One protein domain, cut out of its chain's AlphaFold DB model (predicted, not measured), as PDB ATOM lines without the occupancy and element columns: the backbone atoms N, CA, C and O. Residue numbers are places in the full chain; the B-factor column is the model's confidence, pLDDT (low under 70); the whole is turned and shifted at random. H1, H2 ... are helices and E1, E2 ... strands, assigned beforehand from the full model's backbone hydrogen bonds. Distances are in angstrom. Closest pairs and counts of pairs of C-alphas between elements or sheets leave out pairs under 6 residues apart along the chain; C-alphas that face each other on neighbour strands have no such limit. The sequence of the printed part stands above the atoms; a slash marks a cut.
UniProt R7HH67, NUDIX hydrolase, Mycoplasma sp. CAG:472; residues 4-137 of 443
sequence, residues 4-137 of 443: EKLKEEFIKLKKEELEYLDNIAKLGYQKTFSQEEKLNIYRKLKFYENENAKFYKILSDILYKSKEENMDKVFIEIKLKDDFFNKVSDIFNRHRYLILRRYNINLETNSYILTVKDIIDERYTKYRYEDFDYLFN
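What this domain is: This is residues 4 to 137 of the 443 residues of the protein "NUDIX hydrolase" of Mycoplasma sp. CAG:472 (UniProt R7HH67). A long helical hairpin, H1 and H2, makes the length of the domain, and a small ribbon of two strands, E1 and E2, runs beside H1. Short helices complete it: H4 packs on the last part of H2, H5 packs crosswise on the last part of H1, and H3 lies near H5. The 134 printed residues hold H1, H2, E1, H3, E2, H4 and H5 in that order; the class is mostly helix, and the sheet, E1 - E2, is antiparallel. The whole is compact, with a radius of gyration of the C-alphas of 15.4 A, and elongated, spanning 49 by 31 by 23 A.

How they stand to each other: H1, residues 4 to 30, and H2, residues 35 to 66, form a hairpin and touch, closest at the C-alphas of Glu 17 and Tyr 48, 6.5 A, at a shallow tilt of 25 degrees, opposite ways. E1, residues 74 to 79, comes closest to H1 at the C-alphas of Ile 78 and Ile 11, 7.4 A. E2, residues 111 to 115, is its antiparallel neighbour, with N 78 and O 112 at 2.9 A, within hydrogen-bond range. H4, residues 116 to 120, touches H2 with the C-alphas of Ile 120 and Ser 60 closest, 4.7 A. H5, residues 129 to 135, touches H1, closest at the C-alphas of Leu 135 and Ala 25, 5.6 A; at 72 degrees they are only just about perpendicular. H3, residues 93 to 102, is close to H5 but not clearly touching: the closest C-alphas, of Ile 99 and Asp 131, are 7.2 A apart. In H1, H2, H3 and H4 every O i to N i+4 pair is within hydrogen-bond range; in H5 1 of 3 is, beside 3 of 4 O i to N i+3 pairs.

Where its parts are: H1 begins at C-alpha 4 (15.273, -32.072, 9.497) and is 39.0 A long; H2 is 46.2 A. H5 ends at C-alpha 135 (40.549, -19.122, 23.153).

The domain as a whole: The C-alphas farthest apart, of Lys 31 and Lys 67, are 49.1 A apart. The printed part has no cut; the link from E1 to H3 is long. Residues 89 to 95 have pLDDT under 70.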
ATOM      1  N   GLU A   4      15.160 -33.490   9.839       89.31
ATOM      2  CA  GLU A   4      15.273 -32.072   9.497       89.31
ATOM      3  C   GLU A   4      15.036 -31.203  10.730       89.31
ATOM      4  O   GLU A   4      15.841 -30.321  11.021       89.31
ATOM      5  N   LYS A   5      14.041 -31.541  11.558       90.75
ATOM      6  CA  LYS A   5      13.845 -30.872  12.853       90.75
ATOM      7  C   LYS A   5      15.074 -30.998  13.764       90.75
ATOM      8  O   LYS A   5      15.491 -30.026  14.388       90.75
ATOM      9  N   LEU A   6      15.676 -32.187  13.836       91.38
ATOM     10  CA  LEU A   6      16.878 -32.407  14.645       91.38
ATOM     11  C   LEU A   6      18.078 -31.600  14.119       91.38
ATOM     12  O   LEU A   6      18.850 -31.057  14.910       91.38
ATOM     13  N   LYS A   7      18.226 -31.498  12.791       92.31
ATOM     14  CA  LYS A   7      19.238 -30.638  12.162       92.31
ATOM     15  C   LYS A   7      19.026 -29.173  12.522       92.31
ATOM     16  O   LYS A   7      19.999 -28.504  12.850       92.31
ATOM     17  N   GLU A   8      17.794 -28.670  12.477       93.75
ATOM     18  CA  GLU A   8      17.485 -27.283  12.849       93.75
ATOM     19  C   GLU A   8      17.864 -26.984  14.306       93.75
ATOM     20  O   GLU A   8      18.519 -25.975  14.580       93.75
ATOM     21  N   GLU A   9      17.515 -27.884  15.231       95.06
ATOM     22  CA  GLU A   9      17.873 -27.772  16.651       95.06
ATOM     23  C   GLU A   9      19.396 -27.778  16.855       95.06
ATOM     24  O   GLU A   9      19.927 -26.917  17.564       95.06
ATOM     25  N   PHE A  10      20.115 -28.677  16.173       94.50
ATOM     26  CA  PHE A  10      21.576 -28.708  16.210       94.50
ATOM     27  C   PHE A  10      22.198 -27.431  15.630       94.50
ATOM     28  O   PHE A  10      23.089 -26.847  16.240       94.50
ATOM     29  N   ILE A  11      21.735 -26.974  14.460       95.06
ATOM     30  CA  ILE A  11      22.248 -25.762  13.805       95.06
ATOM     31  C   ILE A  11      22.070 -24.555  14.721       95.06
ATOM     32  O   ILE A  11      22.971 -23.719  14.804       95.06
ATOM     33  N   LYS A  12      20.933 -24.458  15.417       95.88
ATOM     34  CA  LYS A  12      20.691 -23.395  16.392       95.88
ATOM     35  C   LYS A  12      21.720 -23.440  17.525       95.88
ATOM     36  O   LYS A  12      22.407 -22.445  17.739       95.88
ATOM     37  N   LEU A  13      21.877 -24.590  18.186       95.62
ATOM     38  CA  LEU A  13      22.845 -24.764  19.274       95.62
ATOM     39  C   LEU A  13      24.280 -24.455  18.814       95.62
ATOM     40  O   LEU A  13      25.010 -23.729  19.485       95.62
ATOM     41  N   LYS A  14      24.676 -24.973  17.646       94.56
ATOM     42  CA  LYS A  14      26.024 -24.787  17.101       94.56
ATOM     43  C   LYS A  14      26.290 -23.331  16.727       94.56
ATOM     44  O   LYS A  14      27.391 -22.844  16.952       94.56
ATOM     45  N   LYS A  15      25.300 -22.607  16.190       94.56
ATOM     46  CA  LYS A  15      25.419 -21.158  15.946       94.56
ATOM     47  C   LYS A  15      25.641 -20.385  17.244       94.56
ATOM     48  O   LYS A  15      26.524 -19.536  17.271       94.56
ATOM     49  N   GLU A  16      24.890 -20.705  18.299       96.25
ATOM     50  CA  GLU A  16      25.062 -20.085  19.619       96.25
ATOM     51  C   GLU A  16      26.463 -20.357  20.193       96.25
ATOM     52  O   GLU A  16      27.114 -19.440  20.684       96.25
ATOM     53  N   GLU A  17      26.959 -21.592  20.087       94.88
ATOM     54  CA  GLU A  17      28.319 -21.961  20.500       94.88
ATOM     55  C   GLU A  17      29.395 -21.203  19.709       94.88
ATOM     56  O   GLU A  17      30.322 -20.651  20.297       94.88
ATOM     57  N   LEU A  18      29.280 -21.159  18.378       92.56
ATOM     58  CA  LEU A  18      30.237 -20.470  17.508       92.56
ATOM     59  C   LEU A  18      30.257 -18.962  17.788       92.56
ATOM     60  O   LEU A  18      31.330 -18.370  17.893       92.56
ATOM     61  N   GLU A  19      29.089 -18.342  17.952       93.62
ATOM     62  CA  GLU A  19      28.982 -16.934  18.336       93.62
ATOM     63  C   GLU A  19      29.588 -16.681  19.722       93.62
ATOM     64  O   GLU A  19      30.310 -15.704  19.916       93.62
ATOM     65  N   TYR A  20      29.358 -17.586  20.676       94.38
ATOM     66  CA  TYR A  20      29.964 -17.509  22.000       94.38
ATOM     67  C   TYR A  20      31.499 -17.583  21.941       94.38
ATOM     68  O   TYR A  20      32.168 -16.746  22.548       94.38
ATOM     69  N   LEU A  21      32.059 -18.516  21.161       90.31
ATOM     70  CA  LEU A  21      33.506 -18.647  20.942       90.31
ATOM     71  C   LEU A  21      34.126 -17.371  20.355       90.31
ATOM     72  O   LEU A  21      35.142 -16.892  20.860       90.31
ATOM     73  N   ASP A  22      33.514 -16.804  19.312       89.38
ATOM     74  CA  ASP A  22      33.979 -15.559  18.687       89.38
ATOM     75  C   ASP A  22      33.938 -14.378  19.666       89.38
ATOM     76  O   ASP A  22      34.890 -13.601  19.764       89.38
ATOM     77  N   ASN A  23      32.864 -14.278  20.454       92.44
ATOM     78  CA  ASN A  23      32.716 -13.235  21.465       92.44
ATOM     79  C   ASN A  23      33.766 -13.343  22.577       92.44
ATOM     80  O   ASN A  23      34.325 -12.322  22.974       92.44
ATOM     81  N   ILE A  24      34.078 -14.551  23.056       91.75
ATOM     82  CA  ILE A  24      35.139 -14.751  24.053       91.75
ATOM     83  C   ILE A  24      36.493 -14.325  23.499       91.75
ATOM     84  O   ILE A  24      37.194 -13.572  24.169       91.75
ATOM     85  N   ALA A  25      36.844 -14.741  22.278       88.00
ATOM     86  CA  ALA A  25      38.114 -14.354  21.665       88.00
ATOM     87  C   ALA A  25      38.217 -12.826  21.499       88.00
ATOM     88  O   ALA A  25      39.247 -12.221  21.797       88.00
ATOM     89  N   LYS A  26      37.126 -12.164  21.092       89.69
ATOM     90  CA  LYS A  26      37.051 -10.695  21.010       89.69
ATOM     91  C   LYS A  26      37.213 -10.028  22.379       89.69
ATOM     92  O   LYS A  26      37.954  -9.053  22.486       89.69
ATOM     93  N   LEU A  27      36.566 -10.547  23.422       92.00
ATOM     94  CA  LEU A  27      36.675 -10.021  24.786       92.00
ATOM     95  C   LEU A  27      38.070 -10.239  25.378       92.00
ATOM     96  O   LEU A  27      38.637  -9.302  25.935       92.00
ATOM     97  N   GLY A  28      38.653 -11.425  25.206       89.56
ATOM     98  CA  GLY A  28      40.003 -11.744  25.677       89.56
ATOM     99  C   GLY A  28      41.081 -10.906  24.990       89.56
ATOM    100  O   GLY A  28      42.152 -10.697  25.542       89.56
ATOM    101  N   TYR A  29      40.803 -10.382  23.789       87.94
ATOM    102  CA  TYR A  29      41.687  -9.427  23.109       87.94
ATOM    103  C   TYR A  29      41.637  -8.037  23.757       87.94
ATOM    104  O   TYR A  29      42.605  -7.284  23.714       87.94
ATOM    105  N   GLN A  30      40.484  -7.672  24.320       90.62
ATOM    106  CA  GLN A  30      40.222  -6.344  24.873       90.62
ATOM    107  C   GLN A  30      40.549  -6.242  26.363       90.62
ATOM    108  O   GLN A  30      40.846  -5.147  26.839       90.62
ATOM    109  N   LYS A  31      40.462  -7.349  27.108       93.38
ATOM    110  CA  LYS A  31      40.684  -7.373  28.554       93.38
ATOM    111  C   LYS A  31      41.278  -8.692  29.041       93.38
ATOM    112  O   LYS A  31      41.143  -9.733  28.401       93.38
ATOM    113  N   THR A  32      41.850  -8.644  30.239       93.00
ATOM    114  CA  THR A  32      42.209  -9.838  31.007       93.00
ATOM    115  C   THR A  32      40.980 -10.351  31.757       93.00
ATOM    116  O   THR A  32      40.298  -9.571  32.424       93.00
ATOM    117  N   PHE A  33      40.683 -11.642  31.640       94.50
ATOM    118  CA  PHE A  33      39.606 -12.294  32.379       94.50
ATOM    119  C   PHE A  33      40.018 -12.579  33.824       94.50
ATOM    120  O   PHE A  33      41.149 -12.995  34.076       94.50
ATOM    121  N   SER A  34      39.090 -12.422  34.769       95.25
ATOM    122  CA  SER A  34      39.276 -12.966  36.121       95.25
ATOM    123  C   SER A  34      39.219 -14.505  36.115       95.25
ATOM    124  O   SER A  34      38.681 -15.104  35.182       95.25
ATOM    125  N   GLN A  35      39.711 -15.170  37.170       93.56
ATOM    126  CA  GLN A  35      39.564 -16.633  37.294       93.56
ATOM    127  C   GLN A  35      38.101 -17.089  37.246       93.56
ATOM    128  O   GLN A  35      37.793 -18.087  36.597       93.56
ATOM    129  N   GLU A  36      37.194 -16.342  37.879       96.12
ATOM    130  CA  GLU A  36      35.762 -16.655  37.869       96.12
ATOM    131  C   GLU A  36      35.195 -16.568  36.444       96.12
ATOM    132  O   GLU A  36      34.442 -17.443  36.018       96.12
ATOM    133  N   GLU A  37      35.602 -15.559  35.664       95.50
ATOM    134  CA  GLU A  37      35.220 -15.446  34.253       95.50
ATOM    135  C   GLU A  37      35.756 -16.619  33.424       95.50
ATOM    136  O   GLU A  37      34.991 -17.222  32.671       95.50
ATOM    137  N   LYS A  38      37.029 -16.997  33.601       94.44
ATOM    138  CA  LYS A  38      37.640 -18.146  32.908       94.44
ATOM    139  C   LYS A  38      36.925 -19.460  33.236       94.44
ATOM    140  O   LYS A  38      36.618 -20.229  32.324       94.44
ATOM    141  N   LEU A  39      36.597 -19.701  34.507       95.12
ATOM    142  CA  LEU A  39      35.841 -20.881  34.941       95.12
ATOM    143  C   LEU A  39      34.416 -20.891  34.380       95.12
ATOM    144  O   LEU A  39      33.942 -21.929  33.923       95.12
ATOM    145  N   ASN A  40      33.737 -19.746  34.358       95.69
ATOM    146  CA  ASN A  40      32.398 -19.643  33.778       95.69
ATOM    147  C   ASN A  40      32.407 -19.888  32.267       95.69
ATOM    148  O   ASN A  40      31.523 -20.574  31.748       95.69
ATOM    149  N   ILE A  41      33.435 -19.405  31.568       94.56
ATOM    150  CA  ILE A  41      33.639 -19.731  30.159       94.56
ATOM    151  C   ILE A  41      33.890 -21.232  29.978       94.56
ATOM    152  O   ILE A  41      33.228 -21.863  29.152       94.56
ATOM    153  N   TYR A  42      34.783 -21.823  30.776       93.94
ATOM    154  CA  TYR A  42      35.050 -23.263  30.764       93.94
ATOM    155  C   TYR A  42      33.766 -24.086  30.945       93.94
ATOM    156  O   TYR A  42      33.479 -24.978  30.144       93.94
ATOM    157  N   ARG A  43      32.939 -23.737  31.938       95.44
ATOM    158  CA  ARG A  43      31.635 -24.368  32.204       95.44
ATOM    159  C   ARG A  43      30.698 -24.265  31.013       95.44
ATOM    160  O   ARG A  43      30.089 -25.259  30.620       95.44
ATOM    161  N   LYS A  44      30.600 -23.080  30.406       95.38
ATOM    162  CA  LYS A  44      29.722 -22.852  29.257       95.38
ATOM    163  C   LYS A  44      30.175 -23.631  28.020       95.38
ATOM    164  O   LYS A  44      29.337 -24.185  27.315       95.38
ATOM    165  N   LEU A  45      31.481 -23.740  27.784       92.81
ATOM    166  CA  LEU A  45      32.028 -24.555  26.695       92.81
ATOM    167  C   LEU A  45      31.832 -26.054  26.947       92.81
ATOM    168  O   LEU A  45      31.422 -26.773  26.037       92.81
ATOM    169  N   LYS A  46      32.006 -26.526  28.188       93.75
ATOM    170  CA  LYS A  46      31.676 -27.912  28.556       93.75
ATOM    171  C   LYS A  46      30.185 -28.220  28.446       93.75
ATOM    172  O   LYS A  46      29.826 -29.327  28.052       93.75
ATOM    173  N   PHE A  47      29.315 -27.249  28.715       94.88
ATOM    174  CA  PHE A  47      27.890 -27.365  28.415       94.88
ATOM    175  C   PHE A  47      27.656 -27.600  26.915       94.88
ATOM    176  O   PHE A  47      26.989 -28.571  26.563       94.88
ATOM    177  N   TYR A  48      28.246 -26.786  26.031       94.69
ATOM    178  CA  TYR A  48      28.104 -26.983  24.583       94.69
ATOM    179  C   TYR A  48      28.682 -28.321  24.106       94.69
ATOM    180  O   TYR A  48      28.043 -28.997  23.304       94.69
ATOM    181  N   GLU A  49      29.837 -28.745  24.622       92.75
ATOM    182  CA  GLU A  49      30.420 -30.066  24.337       92.75
ATOM    183  C   GLU A  49      29.447 -31.202  24.680       92.75
ATOM    184  O   GLU A  49      29.202 -32.078  23.849       92.75
ATOM    185  N   ASN A  50      28.843 -31.158  25.870       93.12
ATOM    186  CA  ASN A  50      27.900 -32.177  26.328       93.12
ATOM    187  C   ASN A  50      26.595 -32.179  25.520       93.12
ATOM    188  O   ASN A  50      26.089 -33.251  25.181       93.12
ATOM    189  N   GLU A  51      26.042 -31.008  25.198       94.94
ATOM    190  CA  GLU A  51      24.832 -30.917  24.378       94.94
ATOM    191  C   GLU A  51      25.101 -31.378  22.939       94.94
ATOM    192  O   GLU A  51      24.343 -32.187  22.404       94.94
ATOM    193  N   ASN A  52      26.224 -30.970  22.337       92.31
ATOM    194  CA  ASN A  52      26.636 -31.445  21.016       92.31
ATOM    195  C   ASN A  52      26.812 -32.968  20.988       92.31
ATOM    196  O   ASN A  52      26.326 -33.613  20.061       92.31
ATOM    197  N   ALA A  53      27.441 -33.562  22.007       92.25
ATOM    198  CA  ALA A  53      27.624 -35.012  22.090       92.25
ATOM    199  C   ALA A  53      26.288 -35.775  22.006       92.25
ATOM    200  O   ALA A  53      26.196 -36.800  21.326       92.25
ATOM    201  N   LYS A  54      25.223 -35.251  22.633       93.31
ATOM    202  CA  LYS A  54      23.872 -35.836  22.540       93.31
ATOM    203  C   LYS A  54      23.354 -35.819  21.102       93.31
ATOM    204  O   LYS A  54      22.844 -36.837  20.635       93.31
ATOM    205  N   PHE A  55      23.506 -34.701  20.390       93.12
ATOM    206  CA  PHE A  55      23.089 -34.599  18.989       93.12
ATOM    207  C   PHE A  55      23.883 -35.533  18.078       93.12
ATOM    208  O   PHE A  55      23.277 -36.212  17.254       93.12
ATOM    209  N   TYR A  56      25.207 -35.606  18.241       91.56
ATOM    210  CA  TYR A  56      26.054 -36.491  17.435       91.56
ATOM    211  C   TYR A  56      25.644 -37.948  17.591       91.56
ATOM    212  O   TYR A  56      25.450 -38.623  16.587       91.56
ATOM    213  N   LYS A  57      25.410 -38.401  18.826       91.62
ATOM    214  CA  LYS A  57      24.943 -39.765  19.090       91.62
ATOM    215  C   LYS A  57      23.632 -40.073  18.365       91.62
ATOM    216  O   LYS A  57      23.508 -41.089  17.687       91.62
ATOM    217  N   ILE A  58      22.656 -39.172  18.464       92.38
ATOM    218  CA  ILE A  58      21.342 -39.376  17.846       92.38
ATOM    219  C   ILE A  58      21.421 -39.314  16.311       92.38
ATOM    220  O   ILE A  58      20.787 -40.116  15.624       92.38
ATOM    221  N   LEU A  59      22.191 -38.375  15.759       90.81
ATOM    222  CA  LEU A  59      22.404 -38.253  14.317       90.81
ATOM    223  C   LEU A  59      23.170 -39.456  13.754       90.81
ATOM    224  O   LEU A  59      22.797 -39.959  12.695       90.81
ATOM    225  N   SER A  60      24.181 -39.944  14.478       90.50
ATOM    226  CA  SER A  60      24.950 -41.146  14.142       90.50
ATOM    227  C   SER A  60      24.035 -42.366  14.047       90.50
ATOM    228  O   SER A  60      24.003 -43.030  13.012       90.50
ATOM    229  N   ASP A  61      23.169 -42.579  15.046       90.19
ATOM    230  CA  ASP A  61      22.184 -43.668  15.040       90.19
ATOM    231  C   ASP A  61      21.231 -43.609  13.832       90.19
ATOM    232  O   ASP A  61      20.840 -44.646  13.285       90.19
ATOM    233  N   ILE A  62      20.815 -42.406  13.421       89.31
ATOM    234  CA  ILE A  62      19.928 -42.214  12.265       89.31
ATOM    235  C   ILE A  62      20.669 -42.520  10.960       89.31
ATOM    236  O   ILE A  62      20.157 -43.290  10.145       89.31
ATOM    237  N   LEU A  63      21.861 -41.948  10.773       87.38
ATOM    238  CA  LEU A  63      22.666 -42.111   9.558       87.38
ATOM    239  C   LEU A  63      23.125 -43.558   9.361       87.38
ATOM    240  O   LEU A  63      23.087 -44.085   8.245       87.38
ATOM    241  N   TYR A  64      23.478 -44.231  10.457       86.06
ATOM    242  CA  TYR A  64      23.817 -45.648  10.445       86.06
ATOM    243  C   TYR A  64      22.623 -46.504   9.996       86.06
ATOM    244  O   TYR A  64      22.760 -47.387   9.148       86.06
ATOM    245  N   LYS A  65      21.411 -46.212  10.493       87.06
ATOM    246  CA  LYS A  65      20.179 -46.911  10.081       87.06
ATOM    247  C   LYS A  65      19.783 -46.626   8.635       87.06
ATOM    248  O   LYS A  65      19.241 -47.519   7.985       87.06
ATOM    249  N   SER A  66      20.037 -45.419   8.130       85.38
ATOM    250  CA  SER A  66      19.733 -45.067   6.740       85.38
ATOM    251  C   SER A  66      20.710 -45.662   5.725       85.38
ATOM    252  O   SER A  66      20.443 -45.546   4.533       85.38
ATOM    253  N   LYS A  67      21.807 -46.300   6.172       86.38
ATOM    254  CA  LYS A  67      22.878 -46.838   5.313       86.38
ATOM    255  C   LYS A  67      23.415 -45.790   4.330       86.38
ATOM    256  O   LYS A  67      23.524 -46.052   3.138       86.38
ATOM    257  N   GLU A  68      23.696 -44.585   4.822       86.00
ATOM    258  CA  GLU A  68      24.308 -43.545   3.987       86.00
ATOM    259  C   GLU A  68      25.731 -43.974   3.593       86.00
ATOM    260  O   GLU A  68      26.576 -44.192   4.459       86.00
ATOM    261  N   GLU A  69      25.982 -44.124   2.290       86.44
ATOM    262  CA  GLU A  69      27.266 -44.607   1.758       86.44
ATOM    263  C   GLU A  69      28.233 -43.455   1.447       86.44
ATOM    264  O   GLU A  69      29.448 -43.654   1.399       86.44
ATOM    265  N   ASN A  70      27.722 -42.229   1.267       92.00
ATOM    266  CA  ASN A  70      28.560 -41.069   0.983       92.00
ATOM    267  C   ASN A  70      29.065 -40.413   2.277       92.00
ATOM    268  O   ASN A  70      28.472 -39.469   2.799       92.00
ATOM    269  N   MET A  71      30.201 -40.902   2.770       90.62
ATOM    270  CA  MET A  71      30.826 -40.431   4.011       90.62
ATOM    271  C   MET A  71      31.293 -38.966   3.954       90.62
ATOM    272  O   MET A  71      31.278 -38.284   4.979       90.62
ATOM    273  N   ASP A  72      31.648 -38.460   2.770       92.19
ATOM    274  CA  ASP A  72      32.116 -37.079   2.572       92.19
ATOM    275  C   ASP A  72      30.963 -36.092   2.320       92.19
ATOM    276  O   ASP A  72      31.176 -34.884   2.181       92.19
ATOM    277  N   LYS A  73      29.717 -36.583   2.281       92.81
ATOM    278  CA  LYS A  73      28.525 -35.747   2.149       92.81
ATOM    279  C   LYS A  73      28.474 -34.739   3.292       92.81
ATOM    280  O   LYS A  73      28.415 -35.111   4.467       92.81
ATOM    281  N   VAL A  74      28.430 -33.458   2.934       92.12
ATOM    282  CA  VAL A  74      28.174 -32.375   3.882       92.12
ATOM    283  C   VAL A  74      26.747 -32.523   4.396       92.12
ATOM    284  O   VAL A  74      25.780 -32.412   3.642       92.12
ATOM    285  N   PHE A  75      26.627 -32.824   5.683       91.38
ATOM    286  CA  PHE A  75      25.348 -33.023   6.344       91.38
ATOM    287  C   PHE A  75      24.815 -31.706   6.915       91.38
ATOM    288  O   PHE A  75      23.619 -31.432   6.811       91.38
ATOM    289  N   ILE A  76      25.703 -30.887   7.488       93.19
ATOM    290  CA  ILE A  76      25.403 -29.544   7.995       93.19
ATOM    291  C   ILE A  76      26.517 -28.590   7.564       93.19
ATOM    292  O   ILE A  76      27.697 -28.867   7.775       93.19
ATOM    293  N   GLU A  77      26.129 -27.448   7.002       94.69
ATOM    294  CA  GLU A  77      27.018 -26.326   6.704       94.69
ATOM    295  C   GLU A  77      26.463 -25.061   7.361       94.69
ATOM    296  O   GLU A  77      25.287 -24.725   7.203       94.69
ATOM    297  N   ILE A  78      27.305 -24.352   8.109       94.75
ATOM    298  CA  ILE A  78      26.963 -23.065   8.716       94.75
ATOM    299  C   ILE A  78      27.981 -22.041   8.230       94.75
ATOM    300  O   ILE A  78      29.151 -22.096   8.611       94.75
ATOM    301  N   LYS A  79      27.530 -21.094   7.402       93.56
ATOM    302  CA  LYS A  79      28.343 -19.953   6.961       93.56
ATOM    303  C   LYS A  79      28.691 -19.069   8.156       93.56
ATOM    304  O   LYS A  79      27.805 -18.699   8.930       93.56
ATOM    305  N   LEU A  80      29.972 -18.742   8.295       91.06
ATOM    306  CA  LEU A  80      30.490 -17.867   9.342       91.06
ATOM    307  C   LEU A  80      30.626 -16.436   8.810       91.06
ATOM    308  O   LEU A  80      30.629 -16.204   7.602       91.06
ATOM    309  N   LYS A  81      30.725 -15.462   9.719       88.62
ATOM    310  CA  LYS A  81      31.025 -14.070   9.355       88.62
ATOM    311  C   LYS A  81      32.475 -13.967   8.868       88.62
ATOM    312  O   LYS A  81      33.335 -14.702   9.347       88.62
ATOM    313  N   ASP A  82      32.773 -13.035   7.968       85.06
ATOM    314  CA  ASP A  82      34.140 -12.846   7.442       85.06
ATOM    315  C   ASP A  82      35.151 -12.463   8.534       85.06
ATOM    316  O   ASP A  82      36.338 -12.776   8.452       85.06
ATOM    317  N   ASP A  83      34.674 -11.810   9.594       85.06
ATOM    318  CA  ASP A  83      35.469 -11.415  10.753       85.06
ATOM    319  C   ASP A  83      35.536 -12.495  11.848       85.06
ATOM    320  O   ASP A  83      36.125 -12.248  12.903       85.06
ATOM    321  N   PHE A  84      34.971 -13.684  11.615       85.56
ATOM    322  CA  PHE A  84      34.888 -14.742  12.616       85.56
ATOM    323  C   PHE A  84      36.271 -15.133  13.150       85.56
ATOM    324  O   PHE A  84      37.194 -15.494  12.407       85.56
ATOM    325  N   PHE A  85      36.412 -15.086  14.471       80.88
ATOM    326  CA  PHE A  85      37.592 -15.508  15.211       80.88
ATOM    327  C   PHE A  85      38.871 -14.759  14.798       80.88
ATOM    328  O   PHE A  85      39.975 -15.295  14.886       80.88
ATOM    329  N   ASN A  86      38.743 -13.522  14.293       81.12
ATOM    330  CA  ASN A  86      39.871 -12.727  13.794       81.12
ATOM    331  C   ASN A  86      40.674 -12.002  14.892       81.12
ATOM    332  O   ASN A  86      41.718 -11.426  14.592       81.12
ATOM    333  N   LYS A  87      40.197 -12.027  16.144       82.56
ATOM    334  CA  LYS A  87      40.823 -11.382  17.313       82.56
ATOM    335  C   LYS A  87      41.645 -12.328  18.192       82.56
ATOM    336  O   LYS A  87      41.869 -12.021  19.355       82.56
ATOM    337  N   VAL A  88      42.114 -13.450  17.648       74.81
ATOM    338  CA  VAL A  88      43.011 -14.355  18.379       74.81
ATOM    339  C   VAL A  88      44.452 -13.836  18.336       74.81
ATOM    340  O   VAL A  88      44.982 -13.620  17.246       74.81
ATOM    341  N   SER A  89      45.091 -13.630  19.487       64.50
ATOM    342  CA  SER A  89      46.461 -13.131  19.602       64.50
ATOM    343  C   SER A  89      47.484 -14.259  19.454       64.50
ATOM    344  O   SER A  89      47.821 -14.915  20.434       64.50
ATOM    345  N   ASP A  90      48.026 -14.457  18.252       61.94
ATOM    346  CA  ASP A  90      49.383 -14.998  18.086       61.94
ATOM    347  C   ASP A  90      50.003 -14.635  16.718       61.94
ATOM    348  O   ASP A  90      49.307 -14.419  15.723       61.94
ATOM    349  N   ILE A  91      51.339 -14.582  16.712       49.56
ATOM    350  CA  ILE A  91      52.302 -14.078  15.717       49.56
ATOM    351  C   ILE A  91      52.312 -14.880  14.400       49.56
ATOM    352  O   ILE A  91      52.782 -14.386  13.373       49.56
ATOM    353  N   PHE A  92      51.738 -16.086  14.381       51.53
ATOM    354  CA  PHE A  92      51.567 -16.896  13.177       51.53
ATOM    355  C   PHE A  92      50.130 -17.421  13.077       51.53
ATOM    356  O   PHE A  92      49.642 -18.098  13.977       51.53
ATOM    357  N   ASN A  93      49.487 -17.246  11.915       61.22
ATOM    358  CA  ASN A  93      48.169 -17.814  11.559       61.22
ATOM    359  C   ASN A  93      48.027 -19.349  11.774       61.22
ATOM    360  O   ASN A  93      46.944 -19.905  11.596       61.22
ATOM    361  N   ARG A  94      49.105 -20.054  12.147       66.69
ATOM    362  CA  ARG A  94      49.187 -21.514  12.278       66.69
ATOM    363  C   ARG A  94      48.402 -22.072  13.474       66.69
ATOM    364  O   ARG A  94      47.751 -23.099  13.310       66.69
ATOM    365  N   HIS A  95      48.401 -21.415  14.638       68.62
ATOM    366  CA  HIS A  95      47.642 -21.902  15.805       68.62
ATOM    367  C   HIS A  95      46.136 -21.681  15.643       68.62
ATOM    368  O   HIS A  95      45.355 -22.615  15.832       68.62
ATOM    369  N   ARG A  96      45.732 -20.500  15.150       73.31
ATOM    370  CA  ARG A  96      44.347 -20.217  14.737       73.31
ATOM    371  C   ARG A  96      43.834 -21.274  13.754       73.31
ATOM    372  O   ARG A  96      42.745 -21.806  13.947       73.31
ATOM    373  N   TYR A  97      44.641 -21.631  12.751       76.50
ATOM    374  CA  TYR A  97      44.312 -22.693  11.797       76.50
ATOM    375  C   TYR A  97      44.058 -24.047  12.482       76.50
ATOM    376  O   TYR A  97      43.052 -24.700  12.205       76.50
ATOM    377  N   LEU A  98      44.939 -24.469  13.394       76.81
ATOM    378  CA  LEU A  98      44.818 -25.755  14.091       76.81
ATOM    379  C   LEU A  98      43.594 -25.824  15.011       76.81
ATOM    380  O   LEU A  98      42.958 -26.872  15.103       76.81
ATOM    381  N   ILE A  99      43.256 -24.728  15.693       77.56
ATOM    382  CA  ILE A  99      42.077 -24.649  16.569       77.56
ATOM    383  C   ILE A  99      40.798 -24.706  15.738       77.56
ATOM    384  O   ILE A  99      39.952 -25.565  15.968       77.56
ATOM    385  N   LEU A 100      40.688 -23.856  14.714       81.56
ATOM    386  CA  LEU A 100      39.501 -23.805  13.858       81.56
ATOM    387  C   LEU A 100      39.262 -25.144  13.151       81.56
ATOM    388  O   LEU A 100      38.138 -25.642  13.129       81.56
ATOM    389  N   ARG A 101      40.327 -25.805  12.683       81.69
ATOM    390  CA  ARG A 101      40.223 -27.145  12.097       81.69
ATOM    391  C   ARG A 101      39.718 -28.194  13.095       81.69
ATOM    392  O   ARG A 101      38.937 -29.057  12.705       81.69
ATOM    393  N   ARG A 102      40.131 -28.129  14.368       81.62
ATOM    394  CA  ARG A 102      39.627 -29.019  15.437       81.62
ATOM    395  C   ARG A 102      38.153 -28.786  15.761       81.62
ATOM    396  O   ARG A 102      37.503 -29.686  16.278       81.62
ATOM    397  N   TYR A 103      37.629 -27.608  15.441       83.19
ATOM    398  CA  TYR A 103      36.222 -27.251  15.618       83.19
ATOM    399  C   TYR A 103      35.399 -27.430  14.339       83.19
ATOM    400  O   TYR A 103      34.308 -26.872  14.236       83.19
ATOM    401  N   ASN A 104      35.916 -28.194  13.370       88.00
ATOM    402  CA  ASN A 104      35.281 -28.468  12.080       88.00
ATOM    403  C   ASN A 104      34.994 -27.196  11.258       88.00
ATOM    404  O   ASN A 104      34.034 -27.133  10.490       88.00
ATOM    405  N   ILE A 105      35.835 -26.169  11.400       87.88
ATOM    406  CA  ILE A 105      35.732 -24.933  10.626       87.88
ATOM    407  C   ILE A 105      36.655 -25.024   9.416       87.88
ATOM    408  O   ILE A 105      37.879 -25.129   9.536       87.88
ATOM    409  N   ASN A 106      36.047 -24.973   8.236       86.94
ATOM    410  CA  ASN A 106      36.736 -24.859   6.966       86.94
ATOM    411  C   ASN A 106      37.036 -23.381   6.686       86.94
ATOM    412  O   ASN A 106      36.132 -22.552   6.576       86.94
ATOM    413  N   LEU A 107      38.325 -23.065   6.577       76.06
ATOM    414  CA  LEU A 107      38.819 -21.707   6.363       76.06
ATOM    415  C   LEU A 107      38.707 -21.229   4.916       76.06
ATOM    416  O   LEU A 107      38.611 -20.029   4.695       76.06
ATOM    417  N   GLU A 108      38.714 -22.140   3.941       82.38
ATOM    418  CA  GLU A 108      38.581 -21.787   2.523       82.38
ATOM    419  C   GLU A 108      37.154 -21.337   2.214       82.38
ATOM    420  O   GLU A 108      36.941 -20.368   1.491       82.38
ATOM    421  N   THR A 109      36.167 -22.016   2.801       86.62
ATOM    422  CA  THR A 109      34.745 -21.699   2.616       86.62
ATOM    423  C   THR A 109      34.164 -20.833   3.734       86.62
ATOM    424  O   THR A 109      32.964 -20.539   3.706       86.62
ATOM    425  N   ASN A 110      34.984 -20.460   4.722       87.69
ATOM    426  CA  ASN A 110      34.605 -19.760   5.951       87.69
ATOM    427  C   ASN A 110      33.315 -20.323   6.579       87.69
ATOM    428  O   ASN A 110      32.326 -19.617   6.788       87.69
ATOM    429  N   SER A 111      33.272 -21.641   6.765       92.69
ATOM    430  CA  SER A 111      32.065 -22.357   7.193       92.69
ATOM    431  C   SER A 111      32.393 -23.439   8.204       92.69
ATOM    432  O   SER A 111      33.383 -24.151   8.060       92.69
ATOM    433  N   TYR A 112      31.529 -23.616   9.198       93.69
ATOM    434  CA  TYR A 112      31.496 -24.863   9.953       93.69
ATOM    435  C   TYR A 112      30.895 -25.948   9.056       93.69
ATOM    436  O   TYR A 112      29.799 -25.762   8.522       93.69
ATOM    437  N   ILE A 113      31.616 -27.052   8.880       92.62
ATOM    438  CA  ILE A 113      31.216 -28.161   8.015       92.62
ATOM    439  C   ILE A 113      31.205 -29.436   8.834       92.62
ATOM    440  O   ILE A 113      32.222 -29.834   9.396       92.62
ATOM    441  N   LEU A 114      30.061 -30.106   8.839       92.69
ATOM    442  CA  LEU A 114      29.910 -31.415   9.440       92.69
ATOM    443  C   LEU A 114      29.553 -32.434   8.365       92.69
ATOM    444  O   LEU A 114      28.493 -32.338   7.740       92.69
ATOM    445  N   THR A 115      30.441 -33.397   8.141       93.25
ATOM    446  CA  THR A 115      30.213 -34.490   7.189       93.25
ATOM    447  C   THR A 115      29.502 -35.670   7.852       93.25
ATOM    448  O   THR A 115      29.472 -35.789   9.079       93.25
ATOM    449  N   VAL A 116      28.941 -36.574   7.044       92.31
ATOM    450  CA  VAL A 116      28.395 -37.856   7.531       92.31
ATOM    451  C   VAL A 116      29.452 -38.629   8.326       92.31
ATOM    452  O   VAL A 116      29.149 -39.151   9.399       92.31
ATOM    453  N   LYS A 117      30.703 -38.634   7.853       91.19
ATOM    454  CA  LYS A 117      31.835 -39.250   8.549       91.19
ATOM    455  C   LYS A 117      32.065 -38.677   9.938       91.19
ATOM    456  O   LYS A 117      32.230 -39.440  10.881       91.19
ATOM    457  N   ASP A 118      32.074 -37.355  10.074       91.00
ATOM    458  CA  ASP A 118      32.306 -36.708  11.368       91.00
ATOM    459  C   ASP A 118      31.228 -37.073  12.396       91.00
ATOM    460  O   ASP A 118      31.522 -37.214  13.580       91.00
ATOM    461  N   ILE A 119      29.985 -37.246  11.944       90.69
ATOM    462  CA  ILE A 119      28.864 -37.638  12.801       90.69
ATOM    463  C   ILE A 119      28.988 -39.102  13.218       90.69
ATOM    464  O   ILE A 119      28.890 -39.396  14.407       90.69
ATOM    465  N   ILE A 120      29.205 -40.007  12.256       88.75
ATOM    466  CA  ILE A 120      29.299 -41.453  12.510       88.75
ATOM    467  C   ILE A 120      30.490 -41.774  13.415       88.75
ATOM    468  O   ILE A 120      30.353 -42.550  14.357       88.75
ATOM    469  N   ASP A 121      31.631 -41.131  13.173       87.38
ATOM    470  CA  ASP A 121      32.835 -41.280  13.995       87.38
ATOM    471  C   ASP A 121      32.738 -40.513  15.336       87.38
ATOM    472  O   ASP A 121      33.717 -40.460  16.082       87.38
ATOM    473  N   GLU A 122      31.599 -39.870  15.630       84.00
ATOM    474  CA  GLU A 122      31.363 -39.030  16.812       84.00
ATOM    475  C   GLU A 122      32.480 -37.990  17.053       84.00
ATOM    476  O   GLU A 122      32.885 -37.711  18.185       84.00
ATOM    477  N   ARG A 123      32.984 -37.376  15.975       83.31
ATOM    478  CA  ARG A 123      34.051 -36.359  15.996       83.31
ATOM    479  C   ARG A 123      33.524 -34.978  16.382       83.31
ATOM    480  O   ARG A 123      33.854 -33.982  15.744       83.31
ATOM    481  N   TYR A 124      32.701 -34.906  17.423       79.31
ATOM    482  CA  TYR A 124      32.290 -33.621  17.972       79.31
ATOM    483  C   TYR A 124      33.459 -32.925  18.669       79.31
ATOM    484  O   TYR A 124      34.431 -33.546  19.109       79.31
ATOM    485  N   THR A 125      33.349 -31.604  18.777       79.56
ATOM    486  CA  THR A 125      34.343 -30.767  19.439       79.56
ATOM    487  C   THR A 125      34.485 -31.159  20.910       79.56
ATOM    488  O   THR A 125      33.552 -30.986  21.687       79.56
ATOM    489  N   LYS A 126      35.665 -31.659  21.288       84.00
ATOM    490  CA  LYS A 126      36.066 -31.881  22.684       84.00
ATOM    491  C   LYS A 126      37.065 -30.804  23.073       84.00
ATOM    492  O   LYS A 126      38.183 -30.814  22.555       84.00
ATOM    493  N   TYR A 127      36.671 -29.897  23.961       84.69
ATOM    494  CA  TYR A 127      37.535 -28.801  24.393       84.69
ATOM    495  C   TYR A 127      38.625 -29.336  25.319       84.69
ATOM    496  O   TYR A 127      38.332 -29.843  26.413       84.69
ATOM    497  N   ARG A 128      39.879 -29.241  24.865       81.81
ATOM    498  CA  ARG A 128      41.068 -29.589  25.652       81.81
ATOM    499  C   ARG A 128      41.509 -28.397  26.479       81.81
ATOM    500  O   ARG A 128      41.242 -27.266  26.098       81.81
ATOM    501  N   TYR A 129      42.222 -28.642  27.574       82.31
ATOM    502  CA  TYR A 129      42.738 -27.570  28.427       82.31
ATOM    503  C   TYR A 129      43.610 -26.572  27.654       82.31
ATOM    504  O   TYR A 129      43.354 -25.375  27.718       82.31
ATOM    505  N   GLU A 130      44.502 -27.081  26.803       76.88
ATOM    506  CA  GLU A 130      45.343 -26.284  25.896       76.88
ATOM    507  C   GLU A 130      44.532 -25.365  24.969       76.88
ATOM    508  O   GLU A 130      45.008 -24.314  24.554       76.88
ATOM    509  N   ASP A 131      43.300 -25.747  24.605       78.50
ATOM    510  CA  ASP A 131      42.478 -24.932  23.711       78.50
ATOM    511  C   ASP A 131      42.046 -23.633  24.382       78.50
ATOM    512  O   ASP A 131      41.974 -22.602  23.713       78.50
ATOM    513  N   PHE A 132      41.783 -23.668  25.690       80.06
ATOM    514  CA  PHE A 132      41.320 -22.502  26.438       80.06
ATOM    515  C   PHE A 132      42.376 -21.403  26.481       80.06
ATOM    516  O   PHE A 132      42.018 -20.236  26.338       80.06
ATOM    517  N   ASP A 133      43.656 -21.760  26.570       77.69
ATOM    518  CA  ASP A 133      44.752 -20.790  26.581       77.69
ATOM    519  C   ASP A 133      44.732 -19.948  25.299       77.69
ATOM    520  O   ASP A 133      44.836 -18.721  25.340       77.69
ATOM    521  N   TYR A 134      44.472 -20.586  24.155       77.06
ATOM    522  CA  TYR A 134      44.327 -19.886  22.883       77.06
ATOM    523  C   TYR A 134      42.986 -19.158  22.738       77.06
ATOM    524  O   TYR A 134      42.955 -18.040  22.224       77.06
ATOM    525  N   LEU A 135      41.872 -19.763  23.177       78.94
ATOM    526  CA  LEU A 135      40.549 -19.122  23.153       78.94
ATOM    527  C   LEU A 135      40.540 -17.825  23.976       78.94
ATOM    528  O   LEU A 135      39.813 -16.888  23.642       78.94
ATOM    529  N   PHE A 136      41.337 -17.772  25.043       84.31
ATOM    530  CA  PHE A 136      41.431 -16.634  25.951       84.31
ATOM    531  C   PHE A 136      42.576 -15.679  25.596       84.31
ATOM    532  O   PHE A 136      42.892 -14.806  26.399       84.31
ATOM    533  N   ASN A 137      43.180 -15.791  24.406       83.75
ATOM    534  CA  ASN A 137      44.280 -14.926  23.965       83.75
ATOM    535  C   ASN A 137      45.536 -15.015  24.841       83.75
ATOM    536  O   ASN A 137      46.041 -14.015  25.350       83.75
TER     537      ASN A 137